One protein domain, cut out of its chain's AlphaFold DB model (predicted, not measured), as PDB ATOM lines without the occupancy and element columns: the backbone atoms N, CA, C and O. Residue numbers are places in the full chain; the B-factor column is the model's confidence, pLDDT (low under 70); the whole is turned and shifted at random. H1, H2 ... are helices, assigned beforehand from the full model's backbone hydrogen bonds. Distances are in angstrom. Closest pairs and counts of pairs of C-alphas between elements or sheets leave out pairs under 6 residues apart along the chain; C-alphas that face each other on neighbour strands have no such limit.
ATOM      1  N   PHE A   4      39.846 149.991  24.589       93.69
ATOM      2  CA  PHE A   4      40.423 149.100  23.583       93.69
ATOM      3  C   PHE A   4      39.410 148.057  23.100       93.69
ATOM      4  O   PHE A   4      39.194 147.902  21.904       93.69
ATOM      5  N   LEU A   5      38.719 147.401  24.038       92.75
ATOM      6  CA  LEU A   5      37.702 146.400  23.711       92.75
ATOM      7  C   LEU A   5      36.530 147.027  22.953       92.75
ATOM      8  O   LEU A   5      36.036 146.446  21.996       92.75
ATOM      9  N   TYR A   6      36.102 148.221  23.371       92.00
ATOM     10  CA  TYR A   6      35.055 148.952  22.663       92.00
ATOM     11  C   TYR A   6      35.465 149.275  21.220       92.00
ATOM     12  O   TYR A   6      34.688 149.018  20.307       92.00
ATOM     13  N   SER A   7      36.679 149.790  21.005       93.31
ATOM     14  CA  SER A   7      37.160 150.127  19.662       93.31
ATOM     15  C   SER A   7      37.290 148.905  18.759       93.31
ATOM     16  O   SER A   7      36.845 148.969  17.621       93.31
ATOM     17  N   ILE A   8      37.832 147.787  19.254       91.06
ATOM     18  CA  ILE A   8      37.912 146.552  18.458       91.06
ATOM     19  C   ILE A   8      36.511 146.098  18.044       91.06
ATOM     20  O   ILE A   8      36.263 145.877  16.866       91.06
ATOM     21  N   LEU A   9      35.561 146.036  18.985       90.38
ATOM     22  CA  LEU A   9      34.177 145.666  18.670       90.38
ATOM     23  C   LEU A   9      33.523 146.638  17.679       90.38
ATOM     24  O   LEU A   9      32.739 146.210  16.836       90.38
ATOM     25  N   TYR A  10      33.828 147.933  17.779       90.88
ATOM     26  CA  TYR A  10      33.341 148.939  16.842       90.88
ATOM     27  C   TYR A  10      33.854 148.677  15.422       90.88
ATOM     28  O   TYR A  10      33.039 148.589  14.509       90.88
ATOM     29  N   PHE A  11      35.166 148.500  15.236       91.75
ATOM     30  CA  PHE A  11      35.741 148.279  13.906       91.75
ATOM     31  C   PHE A  11      35.335 146.934  13.307       91.75
ATOM     32  O   PHE A  11      34.984 146.889  12.135       91.75
ATOM     33  N   LEU A  12      35.252 145.871  14.112       88.31
ATOM     34  CA  LEU A  12      34.728 144.582  13.649       88.31
ATOM     35  C   LEU A  12      33.305 144.714  13.095       88.31
ATOM     36  O   LEU A  12      33.004 144.197  12.026       88.31
ATOM     37  N   ARG A  13      32.429 145.455  13.786       86.12
ATOM     38  CA  ARG A  13      31.059 145.704  13.308       86.12
ATOM     39  C   ARG A  13      31.012 146.520  12.020       86.12
ATOM     40  O   ARG A  13      30.118 146.292  11.211       86.12
ATOM     41  N   GLN A  14      31.930 147.474  11.841       86.81
ATOM     42  CA  GLN A  14      32.010 148.247  10.598       86.81
ATOM     43  C   GLN A  14      32.372 147.348   9.409       86.81
ATOM     44  O   GLN A  14      31.740 147.475   8.365       86.81
ATOM     45  N   GLU A  15      33.316 146.416   9.581       84.06
ATOM     46  CA  GLU A  15      33.729 145.505   8.502       84.06
ATOM     47  C   GLU A  15      32.680 144.422   8.203       84.06
ATOM     48  O   GLU A  15      32.380 144.170   7.041       84.06
ATOM     49  N   ILE A  16      32.052 143.834   9.230       73.81
ATOM     50  CA  ILE A  16      31.017 142.795   9.056       73.81
ATOM     51  C   ILE A  16      29.750 143.358   8.377       73.81
ATOM     52  O   ILE A  16      28.974 142.621   7.766       73.81
ATOM     53  N   GLY A  17      29.488 144.663   8.509       66.81
ATOM     54  CA  GLY A  17      28.310 145.304   7.916       66.81
ATOM     55  C   GLY A  17      26.969 144.803   8.473       66.81
ATOM     56  O   GLY A  17      25.929 145.022   7.850       66.81
ATOM     57  N   SER A  18      26.965 144.133   9.632       61.97
ATOM     58  CA  SER A  18      25.757 143.597  10.264       61.97
ATOM     59  C   SER A  18      25.649 143.982  11.741       61.97
ATOM     60  O   SER A  18      26.645 144.242  12.419       61.97
ATOM     61  N   ASP A  19      24.422 143.960  12.266       62.25
ATOM     62  CA  ASP A  19      24.122 144.112  13.699       62.25
ATOM     63  C   ASP A  19      24.588 142.904  14.540       62.25
ATOM     64  O   ASP A  19      24.161 142.743  15.688       62.25
ATOM     65  N   PHE A  20      25.444 142.032  13.991       62.50
ATOM     66  CA  PHE A  20      25.876 140.820  14.663       62.50
ATOM     67  C   PHE A  20      26.566 141.150  15.998       62.50
ATOM     68  O   PHE A  20      27.585 141.857  16.044       62.50
ATOM     69  N   PRO A  21      26.018 140.672  17.129       68.81
ATOM     70  CA  PRO A  21      26.600 140.934  18.428       68.81
ATOM     71  C   PRO A  21      27.834 140.049  18.620       68.81
ATOM     72  O   PRO A  21      27.743 138.948  19.153       68.81
ATOM     73  N   VAL A  22      29.006 140.561  18.239       78.19
ATOM     74  CA  VAL A  22      30.291 139.910  18.533       78.19
ATOM     75  C   VAL A  22      30.433 139.728  20.050       78.19
ATOM     76  O   VAL A  22      30.508 140.710  20.798       78.19
ATOM     77  N   ASN A  23      30.454 138.475  20.509       85.62
ATOM     78  CA  ASN A  23      30.658 138.141  21.913       85.62
ATOM     79  C   ASN A  23      32.161 138.246  22.254       85.62
ATOM     80  O   ASN A  23      32.951 137.444  21.759       85.62
ATOM     81  N   PRO A  24      32.581 139.195  23.112       89.06
ATOM     82  CA  PRO A  24      33.997 139.431  23.397       89.06
ATOM     83  C   PRO A  24      34.672 138.319  24.212       89.06
ATOM     84  O   PRO A  24      35.894 138.353  24.384       89.06
ATOM     85  N   ASP A  25      33.886 137.385  24.751       91.44
ATOM     86  CA  ASP A  25      34.364 136.249  25.538       91.44
ATOM     87  C   ASP A  25      34.562 134.981  24.686       91.44
ATOM     88  O   ASP A  25      35.087 133.994  25.196       91.44
ATOM     89  N   LEU A  26      34.213 135.022  23.394       89.62
ATOM     90  CA  LEU A  26      34.632 134.015  22.419       89.62
ATOM     91  C   LEU A  26      36.085 134.242  21.997       89.62
ATOM     92  O   LEU A  26      36.593 135.372  21.997       89.62
ATOM     93  N   THR A  27      36.752 133.153  21.630       91.94
ATOM     94  CA  THR A  27      38.071 133.190  21.003       91.94
ATOM     95  C   THR A  27      37.997 133.805  19.609       91.94
ATOM     96  O   THR A  27      36.975 133.735  18.927       91.94
ATOM     97  N   ILE A  28      39.103 134.395  19.155       89.69
ATOM     98  CA  ILE A  28      39.213 134.933  17.793       89.69
ATOM     99  C   ILE A  28      38.909 133.838  16.758       89.69
ATOM    100  O   ILE A  28      38.222 134.100  15.777       89.69
ATOM    101  N   ARG A  29      39.353 132.596  16.996       89.88
ATOM    102  CA  ARG A  29      39.058 131.432  16.148       89.88
ATOM    103  C   ARG A  29      37.557 131.170  16.021       89.88
ATOM    104  O   ARG A  29      37.096 130.905  14.920       89.88
ATOM    105  N   GLU A  30      36.821 131.213  17.129       89.12
ATOM    106  CA  GLU A  30      35.368 131.007  17.124       89.12
ATOM    107  C   GLU A  30      34.661 132.125  16.353       89.12
ATOM    108  O   GLU A  30      33.788 131.845  15.542       89.12
ATOM    109  N   ILE A  31      35.101 133.372  16.521       85.62
ATOM    110  CA  ILE A  31      34.532 134.523  15.807       85.62
ATOM    111  C   ILE A  31      34.800 134.428  14.298       85.62
ATOM    112  O   ILE A  31      33.902 134.661  13.498       85.62
ATOM    113  N   LEU A  32      36.012 134.029  13.901       84.19
ATOM    114  CA  LEU A  32      36.398 133.791  12.501       84.19
ATOM    115  C   LEU A  32      35.737 132.554  11.872       84.19
ATOM    116  O   LEU A  32      35.874 132.333  10.674       84.19
ATOM    117  N   SER A  33      35.087 131.703  12.668       81.06
ATOM    118  CA  SER A  33      34.373 130.529  12.154       81.06
ATOM    119  C   SER A  33      32.940 130.839  11.721       81.06
ATOM    120  O   SER A  33      32.259 129.967  11.184       81.06
ATOM    121  N   GLU A  34      32.480 132.070  11.946       74.06
ATOM    122  CA  GLU A  34      31.162 132.520  11.522       74.06
ATOM    123  C   GLU A  34      31.149 132.874  10.029       74.06
ATOM    124  O   GLU A  34      32.008 133.609   9.549       74.06
ATOM    125  N   GLU A  35      30.155 132.376   9.283       63.69
ATOM    126  CA  GLU A  35      30.096 132.475   7.810       63.69
ATOM    127  C   GLU A  35      30.151 133.913   7.264       63.69
ATOM    128  O   GLU A  35      30.508 134.121   6.107       63.69
ATOM    129  N   SER A  36      29.790 134.906   8.078       65.62
ATOM    130  CA  SER A  36      29.770 136.322   7.701       65.62
ATOM    131  C   SER A  36      31.059 137.081   8.019       65.62
ATOM    132  O   SER A  36      31.061 138.304   7.904       65.62
ATOM    133  N   PHE A  37      32.112 136.406   8.487       71.62
ATOM    134  CA  PHE A  37      33.336 137.071   8.916       71.62
ATOM    135  C   PHE A  37      34.583 136.347   8.422       71.62
ATOM    136  O   PHE A  37      34.930 135.273   8.914       71.62
ATOM    137  N   ASP A  38      35.269 136.946   7.450       76.88
ATOM    138  CA  ASP A  38      36.512 136.391   6.936       76.88
ATOM    139  C   ASP A  38      37.748 136.935   7.686       76.88
ATOM    140  O   ASP A  38      37.721 137.925   8.423       76.88
ATOM    141  N   GLU A  39      38.876 136.243   7.531       84.31
ATOM    142  CA  GLU A  39      40.142 136.634   8.162       84.31
ATOM    143  C   GLU A  39      40.644 138.003   7.685       84.31
ATOM    144  O   GLU A  39      41.367 138.692   8.406       84.31
ATOM    145  N   LEU A  40      40.243 138.426   6.488       86.94
ATOM    146  CA  LEU A  40      40.660 139.689   5.910       86.94
ATOM    147  C   LEU A  40      39.901 140.869   6.525       86.94
ATOM    148  O   LEU A  40      40.519 141.892   6.819       86.94
ATOM    149  N   ASP A  41      38.605 140.715   6.785       85.94
ATOM    150  CA  ASP A  41      37.775 141.649   7.545       85.94
ATOM    151  C   ASP A  41      38.347 141.855   8.949       85.94
ATOM    152  O   ASP A  41      38.464 142.986   9.423       85.94
ATOM    153  N   PHE A  42      38.792 140.774   9.598       88.31
ATOM    154  CA  PHE A  42      39.467 140.857  10.892       88.31
ATOM    155  C   PHE A  42      40.760 141.667  10.824       88.31
ATOM    156  O   PHE A  42      40.966 142.559  11.647       88.31
ATOM    157  N   ILE A  43      41.612 141.403   9.833       90.81
ATOM    158  CA  ILE A  43      42.866 142.141   9.652       90.81
ATOM    159  C   ILE A  43      42.590 143.627   9.394       90.81
ATOM    160  O   ILE A  43      43.219 144.480  10.018       90.81
ATOM    161  N   ILE A  44      41.633 143.962   8.526       91.88
ATOM    162  CA  ILE A  44      41.281 145.357   8.229       91.88
ATOM    163  C   ILE A  44      40.744 146.060   9.486       91.88
ATOM    164  O   ILE A  44      41.178 147.170   9.801       91.88
ATOM    165  N   ALA A  45      39.873 145.401  10.257       91.69
ATOM    166  CA  ALA A  45      39.371 145.934  11.523       91.69
ATOM    167  C   ALA A  45      40.502 146.202  12.530       91.69
ATOM    168  O   ALA A  45      40.484 147.222  13.225       91.69
ATOM    169  N   LEU A  46      41.499 145.314  12.598       93.75
ATOM    170  CA  LEU A  46      42.674 145.510  13.444       93.75
ATOM    171  C   LEU A  46      43.536 146.683  12.975       93.75
ATOM    172  O   LEU A  46      43.962 147.467  13.818       93.75
ATOM    173  N   ILE A  47      43.718 146.874  11.668       95.31
ATOM    174  CA  ILE A  47      44.463 148.026  11.141       95.31
ATOM    175  C   ILE A  47      43.758 149.346  11.489       95.31
ATOM    176  O   ILE A  47      44.396 150.302  11.934       95.31
ATOM    177  N   HIS A  48      42.432 149.415  11.351       95.94
ATOM    178  CA  HIS A  48      41.674 150.593  11.782       95.94
ATOM    179  C   HIS A  48      41.805 150.843  13.290       95.94
ATOM    180  O   HIS A  48      41.931 151.986  13.739       95.94
ATOM    181  N   PHE A  49      41.810 149.772  14.078       95.81
ATOM    182  CA  PHE A  49      42.011 149.835  15.516       95.81
ATOM    183  C   PHE A  49      43.412 150.348  15.902       95.81
ATOM    184  O   PHE A  49      43.512 151.217  16.773       95.81
ATOM    185  N   GLU A  50      44.462 149.877  15.231       96.56
ATOM    186  CA  GLU A  50      45.842 150.354  15.371       96.56
ATOM    187  C   GLU A  50      45.956 151.853  15.086       96.56
ATOM    188  O   GLU A  50      46.482 152.607  15.904       96.56
ATOM    189  N   MET A  51      45.383 152.306  13.966       97.25
ATOM    190  CA  MET A  51      45.334 153.723  13.595       97.25
ATOM    191  C   MET A  51      44.570 154.565  14.621       97.25
ATOM    192  O   MET A  51      44.985 155.670  14.952       97.25
ATOM    193  N   ASN A  52      43.462 154.051  15.162       96.69
ATOM    194  CA  ASN A  52      42.650 154.784  16.133       96.69
ATOM    195  C   ASN A  52      43.360 155.002  17.478       96.69
ATOM    196  O   ASN A  52      43.108 156.006  18.141       96.69
ATOM    197  N   HIS A  53      44.185 154.049  17.916       96.12
ATOM    198  CA  HIS A  53      44.915 154.140  19.189       96.12
ATOM    199  C   HIS A  53      46.388 154.512  19.019       96.12
ATOM    200  O   HIS A  53      47.086 154.596  20.021       96.12
ATOM    201  N   ALA A  54      46.842 154.741  17.783       96.62
ATOM    202  CA  ALA A  54      48.243 154.959  17.440       96.62
ATOM    203  C   ALA A  54      49.157 153.899  18.079       96.62
ATOM    204  O   ALA A  54      50.128 154.232  18.744       96.62
ATOM    205  N   ILE A  55      48.827 152.619  17.911       96.69
ATOM    206  CA  ILE A  55      49.644 151.488  18.382       96.69
ATOM    207  C   ILE A  55      49.976 150.567  17.216       96.69
ATOM    208  O   ILE A  55      49.201 150.479  16.267       96.69
ATOM    209  N   ASP A  56      51.089 149.848  17.316       95.19
ATOM    210  CA  ASP A  56      51.480 148.831  16.338       95.19
ATOM    211  C   ASP A  56      51.401 147.442  16.980       95.19
ATOM    212  O   ASP A  56      52.086 147.145  17.965       95.19
ATOM    213  N   ILE A  57      50.503 146.607  16.466       94.00
ATOM    214  CA  ILE A  57      50.276 145.247  16.945       94.00
ATOM    215  C   ILE A  57      51.307 144.335  16.278       94.00
ATOM    216  O   ILE A  57      51.395 144.308  15.053       94.00
ATOM    217  N   PRO A  58      52.064 143.531  17.044       92.19
ATOM    218  CA  PRO A  58      53.033 142.617  16.452       92.19
ATOM    219  C   PRO A  58      52.370 141.591  15.522       92.19
ATOM    220  O   PRO A  58      51.412 140.935  15.930       92.19
ATOM    221  N   ASP A  59      52.944 141.359  14.337       85.12
ATOM    222  CA  ASP A  59      52.406 140.434  13.321       85.12
ATOM    223  C   ASP A  59      52.049 139.043  13.885       85.12
ATOM    224  O   ASP A  59      51.001 138.474  13.579       85.12
ATOM    225  N   GLY A  60      52.877 138.516  14.796       84.81
ATOM    226  CA  GLY A  60      52.662 137.215  15.443       84.81
ATOM    227  C   GLY A  60      51.446 137.143  16.379       84.81
ATOM    228  O   GLY A  60      51.166 136.089  16.946       84.81
ATOM    229  N   TRP A  61      50.720 138.242  16.598       88.00
ATOM    230  CA  TRP A  61      49.448 138.223  17.327       88.00
ATOM    231  C   TRP A  61      48.288 137.751  16.453       88.00
ATOM    232  O   TRP A  61      47.346 137.171  16.990       88.00
ATOM    233  N   LEU A  62      48.368 137.917  15.128       79.94
ATOM    234  CA  LEU A  62      47.344 137.420  14.197       79.94
ATOM    235  C   LEU A  62      47.258 135.886  14.202       79.94
ATOM    236  O   LEU A  62      46.195 135.307  13.975       79.94
ATOM    237  N   GLU A  63      48.362 135.218  14.536       85.69
ATOM    238  CA  GLU A  63      48.427 133.763  14.688       85.69
ATOM    239  C   GLU A  63      47.789 133.273  16.002       85.69
ATOM    240  O   GLU A  63      47.419 132.104  16.126       85.69
ATOM    241  N   GLN A  64      47.609 134.155  16.991       87.75
ATOM    242  CA  GLN A  64      47.080 133.814  18.314       87.75
ATOM    243  C   GLN A  64      45.550 133.777  18.307       87.75
ATOM    244  O   GLN A  64      44.885 134.537  19.003       87.75
ATOM    245  N   LYS A  65      44.967 132.858  17.536       88.19
ATOM    246  CA  LYS A  65      43.505 132.754  17.387       88.19
ATOM    247  C   LYS A  65      42.801 132.121  18.601       88.19
ATOM    248  O   LYS A  65      41.582 132.201  18.708       88.19
ATOM    249  N   ASP A  66      43.553 131.538  19.536       93.12
ATOM    250  CA  ASP A  66      43.019 130.821  20.709       93.12
ATOM    251  C   ASP A  66      42.787 131.713  21.945       93.12
ATOM    252  O   ASP A  66      42.400 131.221  23.005       93.12
ATOM    253  N   ILE A  67      43.017 133.027  21.838       94.56
ATOM    254  CA  ILE A  67      42.671 133.994  22.891       94.56
ATOM    255  C   ILE A  67      41.334 134.671  22.594       94.56
ATOM    256  O   ILE A  67      40.914 134.776  21.442       94.56
ATOM    257  N   THR A  68      40.670 135.162  23.640       94.12
ATOM    258  CA  THR A  68      39.428 135.934  23.499       94.12
ATOM    259  C   THR A  68      39.693 137.352  23.011       94.12
ATOM    260  O   THR A  68      40.772 137.905  23.248       94.12
ATOM    261  N   LEU A  69      38.692 137.997  22.402       91.31
ATOM    262  CA  LEU A  69      38.792 139.424  22.060       91.31
ATOM    263  C   LEU A  69      39.050 140.296  23.289       91.31
ATOM    264  O   LEU A  69      39.769 141.290  23.208       91.31
ATOM    265  N   ARG A  70      38.477 139.933  24.443       94.06
ATOM    266  CA  ARG A  70      38.744 140.629  25.705       94.06
ATOM    267  C   ARG A  70      40.217 140.557  26.091       94.06
ATOM    268  O   ARG A  70      40.783 141.575  26.488       94.06
ATOM    269  N   GLU A  71      40.822 139.378  25.990       95.19
ATOM    270  CA  GLU A  71      42.238 139.187  26.298       95.19
ATOM    271  C   GLU A  71      43.128 139.904  25.280       95.19
ATOM    272  O   GLU A  71      44.064 140.599  25.673       95.19
ATOM    273  N   PHE A  72      42.792 139.832  23.991       94.44
ATOM    274  CA  PHE A  72      43.473 140.594  22.947       94.44
ATOM    275  C   PHE A  72      43.441 142.100  23.246       94.44
ATOM    276  O   PHE A  72      44.483 142.751  23.283       94.44
ATOM    277  N   ALA A  73      42.264 142.654  23.549       93.88
ATOM    278  CA  ALA A  73      42.098 144.070  23.872       93.88
ATOM    279  C   ALA A  73      42.877 144.492  25.126       93.88
ATOM    280  O   ALA A  73      43.390 145.609  25.190       93.88
ATOM    281  N   ARG A  74      42.963 143.610  26.132       95.56
ATOM    282  CA  ARG A  74      43.780 143.840  27.329       95.56
ATOM    283  C   ARG A  74      45.258 143.942  26.957       95.56
ATOM    284  O   ARG A  74      45.888 144.925  27.328       95.56
ATOM    285  N   ARG A  75      45.786 142.985  26.190       95.19
ATOM    286  CA  ARG A  75      47.188 143.006  25.743       95.19
ATOM    287  C   ARG A  75      47.485 144.222  24.873       95.19
ATOM    288  O   ARG A  75      48.496 144.878  25.075       95.19
ATOM    289  N   ALA A  76      46.585 144.567  23.955       94.75
ATOM    290  CA  ALA A  76      46.744 145.744  23.107       94.75
ATOM    291  C   ALA A  76      46.812 147.040  23.930       94.75
ATOM    292  O   ALA A  76      47.566 147.941  23.585       94.75
ATOM    293  N   SER A  77      46.093 147.118  25.058       95.25
ATOM    294  CA  SER A  77      46.158 148.281  25.960       95.25
ATOM    295  C   SER A  77      47.473 148.435  26.722       95.25
ATOM    296  O   SER A  77      47.673 149.449  27.385       95.25
ATOM    297  N   GLU A  78      48.352 147.438  26.636       95.69
ATOM    298  CA  GLU A  78      49.684 147.430  27.241       95.69
ATOM    299  C   GLU A  78      50.783 147.751  26.212       95.69
ATOM    300  O   GLU A  78      51.953 147.848  26.582       95.69
ATOM    301  N   LEU A  79      50.425 147.920  24.931       96.00
ATOM    302  CA  LEU A  79      51.366 148.308  23.884       96.00
ATOM    303  C   LEU A  79      51.757 149.787  24.018       96.00
ATOM    304  O   LEU A  79      50.931 150.610  24.421       96.00
ATOM    305  N   PRO A  80      53.009 150.141  23.675       95.94
ATOM    306  CA  PRO A  80      53.424 151.532  23.623       95.94
ATOM    307  C   PRO A  80      52.687 152.269  22.499       95.94
ATOM    308  O   PRO A  80      52.561 151.754  21.388       95.94
ATOM    309  N   GLU A  81      52.232 153.485  22.795       95.75
ATOM    310  CA  GLU A  81      51.717 154.401  21.777       95.75
ATOM    311  C   GLU A  81      52.873 154.895  20.893       95.75
ATOM    312  O   GLU A  81      54.002 155.103  21.349       95.75
ATOM    313  N   ILE A  82      52.581 155.070  19.611       96.00
ATOM    314  CA  ILE A  82      53.485 155.616  18.610       96.00
ATOM    315  C   ILE A  82      53.702 157.093  18.921       96.00
ATOM    316  O   ILE A  82      52.762 157.843  19.184       96.00
ATOM    317  N   GLU A  83      54.961 157.516  18.863       96.62
ATOM    318  CA  GLU A  83      55.337 158.914  19.042       96.62
ATOM    319  C   GLU A  83      54.582 159.829  18.058       96.62
ATOM    320  O   GLU A  83      54.514 159.555  16.858       96.62
ATOM    321  N   GLU A  84      54.053 160.951  18.560       95.56
ATOM    322  CA  GLU A  84      53.184 161.863  17.795       95.56
ATOM    323  C   GLU A  84      53.794 162.327  16.462       95.56
ATOM    324  O   GLU A  84      53.082 162.498  15.471       95.56
ATOM    325  N   SER A  85      55.117 162.493  16.416       97.56
ATOM    326  CA  SER A  85      55.877 162.864  15.217       97.56
ATOM    327  C   SER A  85      55.776 161.838  14.084       97.56
ATOM    328  O   SER A  85      55.870 162.223  12.920       97.56
ATOM    329  N   TYR A  86      55.570 160.560  14.408       97.31
ATOM    330  CA  TYR A  86      55.498 159.456  13.449       97.31
ATOM    331  C   TYR A  86      54.062 159.065  13.081       97.31
ATOM    332  O   TYR A  86      53.865 158.349  12.099       97.31
ATOM    333  N   ILE A  87      53.045 159.563  13.798       96.06
ATOM    334  CA  ILE A  87      51.628 159.256  13.527       96.06
ATOM    335  C   ILE A  87      51.228 159.524  12.061       96.06
ATOM    336  O   ILE A  87      50.570 158.663  11.474       96.06
ATOM    337  N   PRO A  88      51.616 160.643  11.410       97.44
ATOM    338  CA  PRO A  88      51.245 160.878  10.012       97.44
ATOM    339  C   PRO A  88      51.781 159.809   9.048       97.44
ATOM    340  O   PRO A  88      51.044 159.331   8.185       97.44
ATOM    341  N   GLU A  89      53.046 159.412   9.210       97.50
ATOM    342  CA  GLU A  89      53.678 158.371   8.391       97.50
ATOM    343  C   GLU A  89      53.053 157.000   8.674       97.50
ATOM    344  O   GLU A  89      52.691 156.275   7.747       97.50
ATOM    345  N   PHE A  90      52.827 156.686   9.950       97.31
ATOM    346  CA  PHE A  90      52.134 155.477  10.375       97.31
ATOM    347  C   PHE A  90      50.742 155.351   9.734       97.31
ATOM    348  O   PHE A  90      50.421 154.325   9.131       97.31
ATOM    349  N   HIS A  91      49.939 156.419   9.772       96.94
ATOM    350  CA  HIS A  91      48.622 156.452   9.135       96.94
ATOM    351  C   HIS A  91      48.712 156.253   7.622       96.94
ATOM    352  O   HIS A  91      47.883 155.543   7.045       96.94
ATOM    353  N   GLN A  92      49.707 156.859   6.970       97.75
ATOM    354  CA  GLN A  92      49.919 156.703   5.535       97.75
ATOM    355  C   GLN A  92      50.232 155.244   5.174       97.75
ATOM    356  O   GLN A  92      49.630 154.707   4.240       97.75
ATOM    357  N   ILE A  93      51.117 154.588   5.931       96.94
ATOM    358  CA  ILE A  93      51.485 153.180   5.728       96.94
ATOM    359  C   ILE A  93      50.266 152.271   5.915       96.94
ATOM    360  O   ILE A  93      49.951 151.479   5.025       96.94
ATOM    361  N   LYS A  94      49.537 152.411   7.029       96.19
ATOM    362  CA  LYS A  94      48.373 151.565   7.343       96.19
ATOM    363  C   LYS A  94      47.220 151.773   6.347       96.19
ATOM    364  O   LYS A  94      46.626 150.801   5.886       96.19
ATOM    365  N   THR A  95      46.977 153.009   5.902       95.31
ATOM    366  CA  THR A  95      46.002 153.302   4.827       95.31
ATOM    367  C   THR A  95      46.410 152.654   3.498       95.31
ATOM    368  O   THR A  95      45.572 152.102   2.777       95.31
ATOM    369  N   GLY A  96      47.706 152.693   3.166       95.38
ATOM    370  CA  GLY A  96      48.253 152.005   1.997       95.38
ATOM    371  C   GLY A  96      48.056 150.489   2.070       95.38
ATOM    372  O   GLY A  96      47.645 149.877   1.083       95.38
ATOM    373  N   LEU A  97      48.263 149.900   3.250       93.50
ATOM    374  CA  LEU A  97      48.041 148.476   3.496       93.50
ATOM    375  C   LEU A  97      46.566 148.086   3.329       93.50
ATOM    376  O   LEU A  97      46.282 147.142   2.595       93.50
ATOM    377  N   ILE A  98      45.625 148.836   3.914       93.00
ATOM    378  CA  ILE A  98      44.180 148.605   3.714       93.00
ATOM    379  C   ILE A  98      43.838 148.641   2.222       93.00
ATOM    380  O   ILE A  98      43.178 147.739   1.703       93.00
ATOM    381  N   SER A  99      44.336 149.656   1.510       91.88
ATOM    382  CA  SER A  99      44.091 149.805   0.072       91.88
ATOM    383  C   SER A  99      44.602 148.593  -0.710       91.88
ATOM    384  O   SER A  99      43.910 148.087  -1.594       91.88
ATOM    385  N   TYR A 100      45.791 148.093  -0.370       89.62
ATOM    386  CA  TYR A 100      46.371 146.896  -0.975       89.62
ATOM    387  C   TYR A 100      45.534 145.638  -0.698       89.62
ATOM    388  O   TYR A 100      45.220 144.901  -1.634       89.62
ATOM    389  N   LEU A 101      45.121 145.422   0.554       88.69
ATOM    390  CA  LEU A 101      44.310 144.274   0.969       88.69
ATOM    391  C   LEU A 101      42.957 144.232   0.242       88.69
ATOM    392  O   LEU A 101      42.580 143.198  -0.311       88.69
ATOM    393  N   ILE A 102      42.263 145.368   0.152       85.19
ATOM    394  CA  ILE A 102      40.979 145.463  -0.558       85.19
ATOM    395  C   ILE A 102      41.171 145.233  -2.063       85.19
ATOM    396  O   ILE A 102      40.464 144.435  -2.676       85.19
ATOM    397  N   THR A 103      42.135 145.921  -2.678       82.50
ATOM    398  CA  THR A 103      42.283 145.906  -4.143       82.50
ATOM    399  C   THR A 103      42.870 144.609  -4.685       82.50
ATOM    400  O   THR A 103      42.509 144.209  -5.792       82.50
ATOM    401  N   THR A 104      43.755 143.961  -3.929       76.31
ATOM    402  CA  THR A 104      44.509 142.788  -4.389       76.31
ATOM    403  C   THR A 104      43.892 141.486  -3.898       76.31
ATOM    404  O   THR A 104      43.819 140.531  -4.666       76.31
ATOM    405  N   VAL A 105      43.426 141.430  -2.647       70.62
ATOM    406  CA  VAL A 105      42.985 140.170  -2.029       70.62
ATOM    407  C   VAL A 105      41.473 139.986  -2.164       70.62
ATOM    408  O   VAL A 105      41.049 138.976  -2.728       70.62
ATOM    409  N   LYS A 106      40.654 140.983  -1.782       63.78
ATOM    410  CA  LYS A 106      39.182 140.872  -1.908       63.78
ATOM    411  C   LYS A 106      38.726 140.757  -3.363       63.78
ATOM    412  O   LYS A 106      37.906 139.901  -3.690       63.78
ATOM    413  N   ASN A 107      39.297 141.557  -4.267       60.78
ATOM    414  CA  ASN A 107      38.947 141.468  -5.689       60.78
ATOM    415  C   ASN A 107      39.362 140.123  -6.309       60.78
ATOM    416  O   ASN A 107      38.629 139.577  -7.133       60.78
ATOM    417  N   ALA A 108      40.502 139.553  -5.903       60.44
ATOM    418  CA  ALA A 108      40.927 138.238  -6.379       60.44
ATOM    419  C   ALA A 108      39.977 137.119  -5.911       60.44
ATOM    420  O   ALA A 108      39.616 136.258  -6.715       60.44
ATOM    421  N   GLN A 109      39.510 137.165  -4.658       58.34
ATOM    422  CA  GLN A 109      38.521 136.220  -4.116       58.34
ATOM    423  C   GLN A 109      37.142 136.360  -4.791       58.34
ATOM    424  O   GLN A 109      36.497 135.357  -5.111       58.34
ATOM    425  N   TRP A 110      36.711 137.589  -5.100       58.56
ATOM    426  CA  TRP A 110      35.479 137.841  -5.858       58.56
ATOM    427  C   TRP A 110      35.549 137.303  -7.298       58.56
ATOM    428  O   TRP A 110      34.580 136.753  -7.815       58.56
ATOM    429  N   HIS A 111      36.702 137.407  -7.962       56.91
ATOM    430  CA  HIS A 111      36.875 136.851  -9.308       56.91
ATOM    431  C   HIS A 111      36.998 135.318  -9.332       56.91
ATOM    432  O   HIS A 111      36.622 134.704 -10.329       56.91
ATOM    433  N   GLN A 112      37.498 134.687  -8.267       55.66
ATOM    434  CA  GLN A 112      37.541 133.223  -8.161       55.66
ATOM    435  C   GLN A 112      36.154 132.625  -7.888       55.66
ATOM    436  O   GLN A 112      35.748 131.709  -8.597       55.66
ATOM    437  N   SER A 113      35.391 133.198  -6.953       57.56
ATOM    438  CA  SER A 113      34.026 132.744  -6.623       57.56
ATOM    439  C   SER A 113      33.023 132.894  -7.776       57.56
ATOM    440  O   SER A 113      32.104 132.091  -7.893       57.56
ATOM    441  N   ASN A 114      33.213 133.866  -8.676       56.22
ATOM    442  CA  ASN A 114      32.339 134.063  -9.844       56.22
ATOM    443  C   ASN A 114      32.743 133.264 -11.098       56.22
ATOM    444  O   ASN A 114      31.999 133.261 -12.078       56.22
ATOM    445  N   ASN A 115      33.903 132.600 -11.096       52.28
ATOM    446  CA  ASN A 115      34.332 131.725 -12.194       52.28
ATOM    447  C   ASN A 115      33.969 130.248 -11.964       52.28
ATOM    448  O   ASN A 115      34.089 129.442 -12.887       52.28
TER     449      ASN A 115
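What this domain is: This is residues 4 to 115 of the 119 residues of an uncharacterized protein of Ignavibacteriales bacterium (UniProt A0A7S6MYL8). H3 lies in the middle, crossed by H1 on one side, with the long H5 running beside it on another; H4 packs on residues 4 to 8 of H1, and residues 107 to 115 stick out. The printed part has 112 residues with five named helices, H1 to H5 in order, and no named strand: all helix. It is compact, with a radius of gyration of the C-alphas of 14.5 A, spanning 46 by 32 by 26 A.

How they stand to each other: H1, residues 4 to 16, touches H3, residues 39 to 53, at a steep tilt of 43 degrees, opposite ways; the closest C-alphas, of Phe 11 and Ala 45, are 4.9 A apart. H1 touches H4, residues 69 to 76, closest at the C-alphas of Leu 5 and Ala 73, 5.0 A. H2, residues 28 to 31, is near H3. H5, residues 87 to 113, touches H3 with residues 90 to 101 alone, at a shallow tilt of 13 degrees, opposite ways; the closest C-alphas, of Met 51 and His 91, are 6.2 A apart. Every O i to N i+4 pair is within hydrogen-bond range in H1, H3 and H4, and 20 of 23 in H5; H2 is too short for one.

Where its parts are: H1 begins at C-alpha 4 (40.423, 149.100, 23.583). H3 is 21.2 A long; H5, 37.7 A, ends at C-alpha 113 (34.026, 132.744, -6.623).

The domain as a whole: The printed part has no cut. The links H1 to H2 and H3 to H4 are long. Residues 17 to 21, 35 to 36 and 106 to 115 have pLDDT under 70.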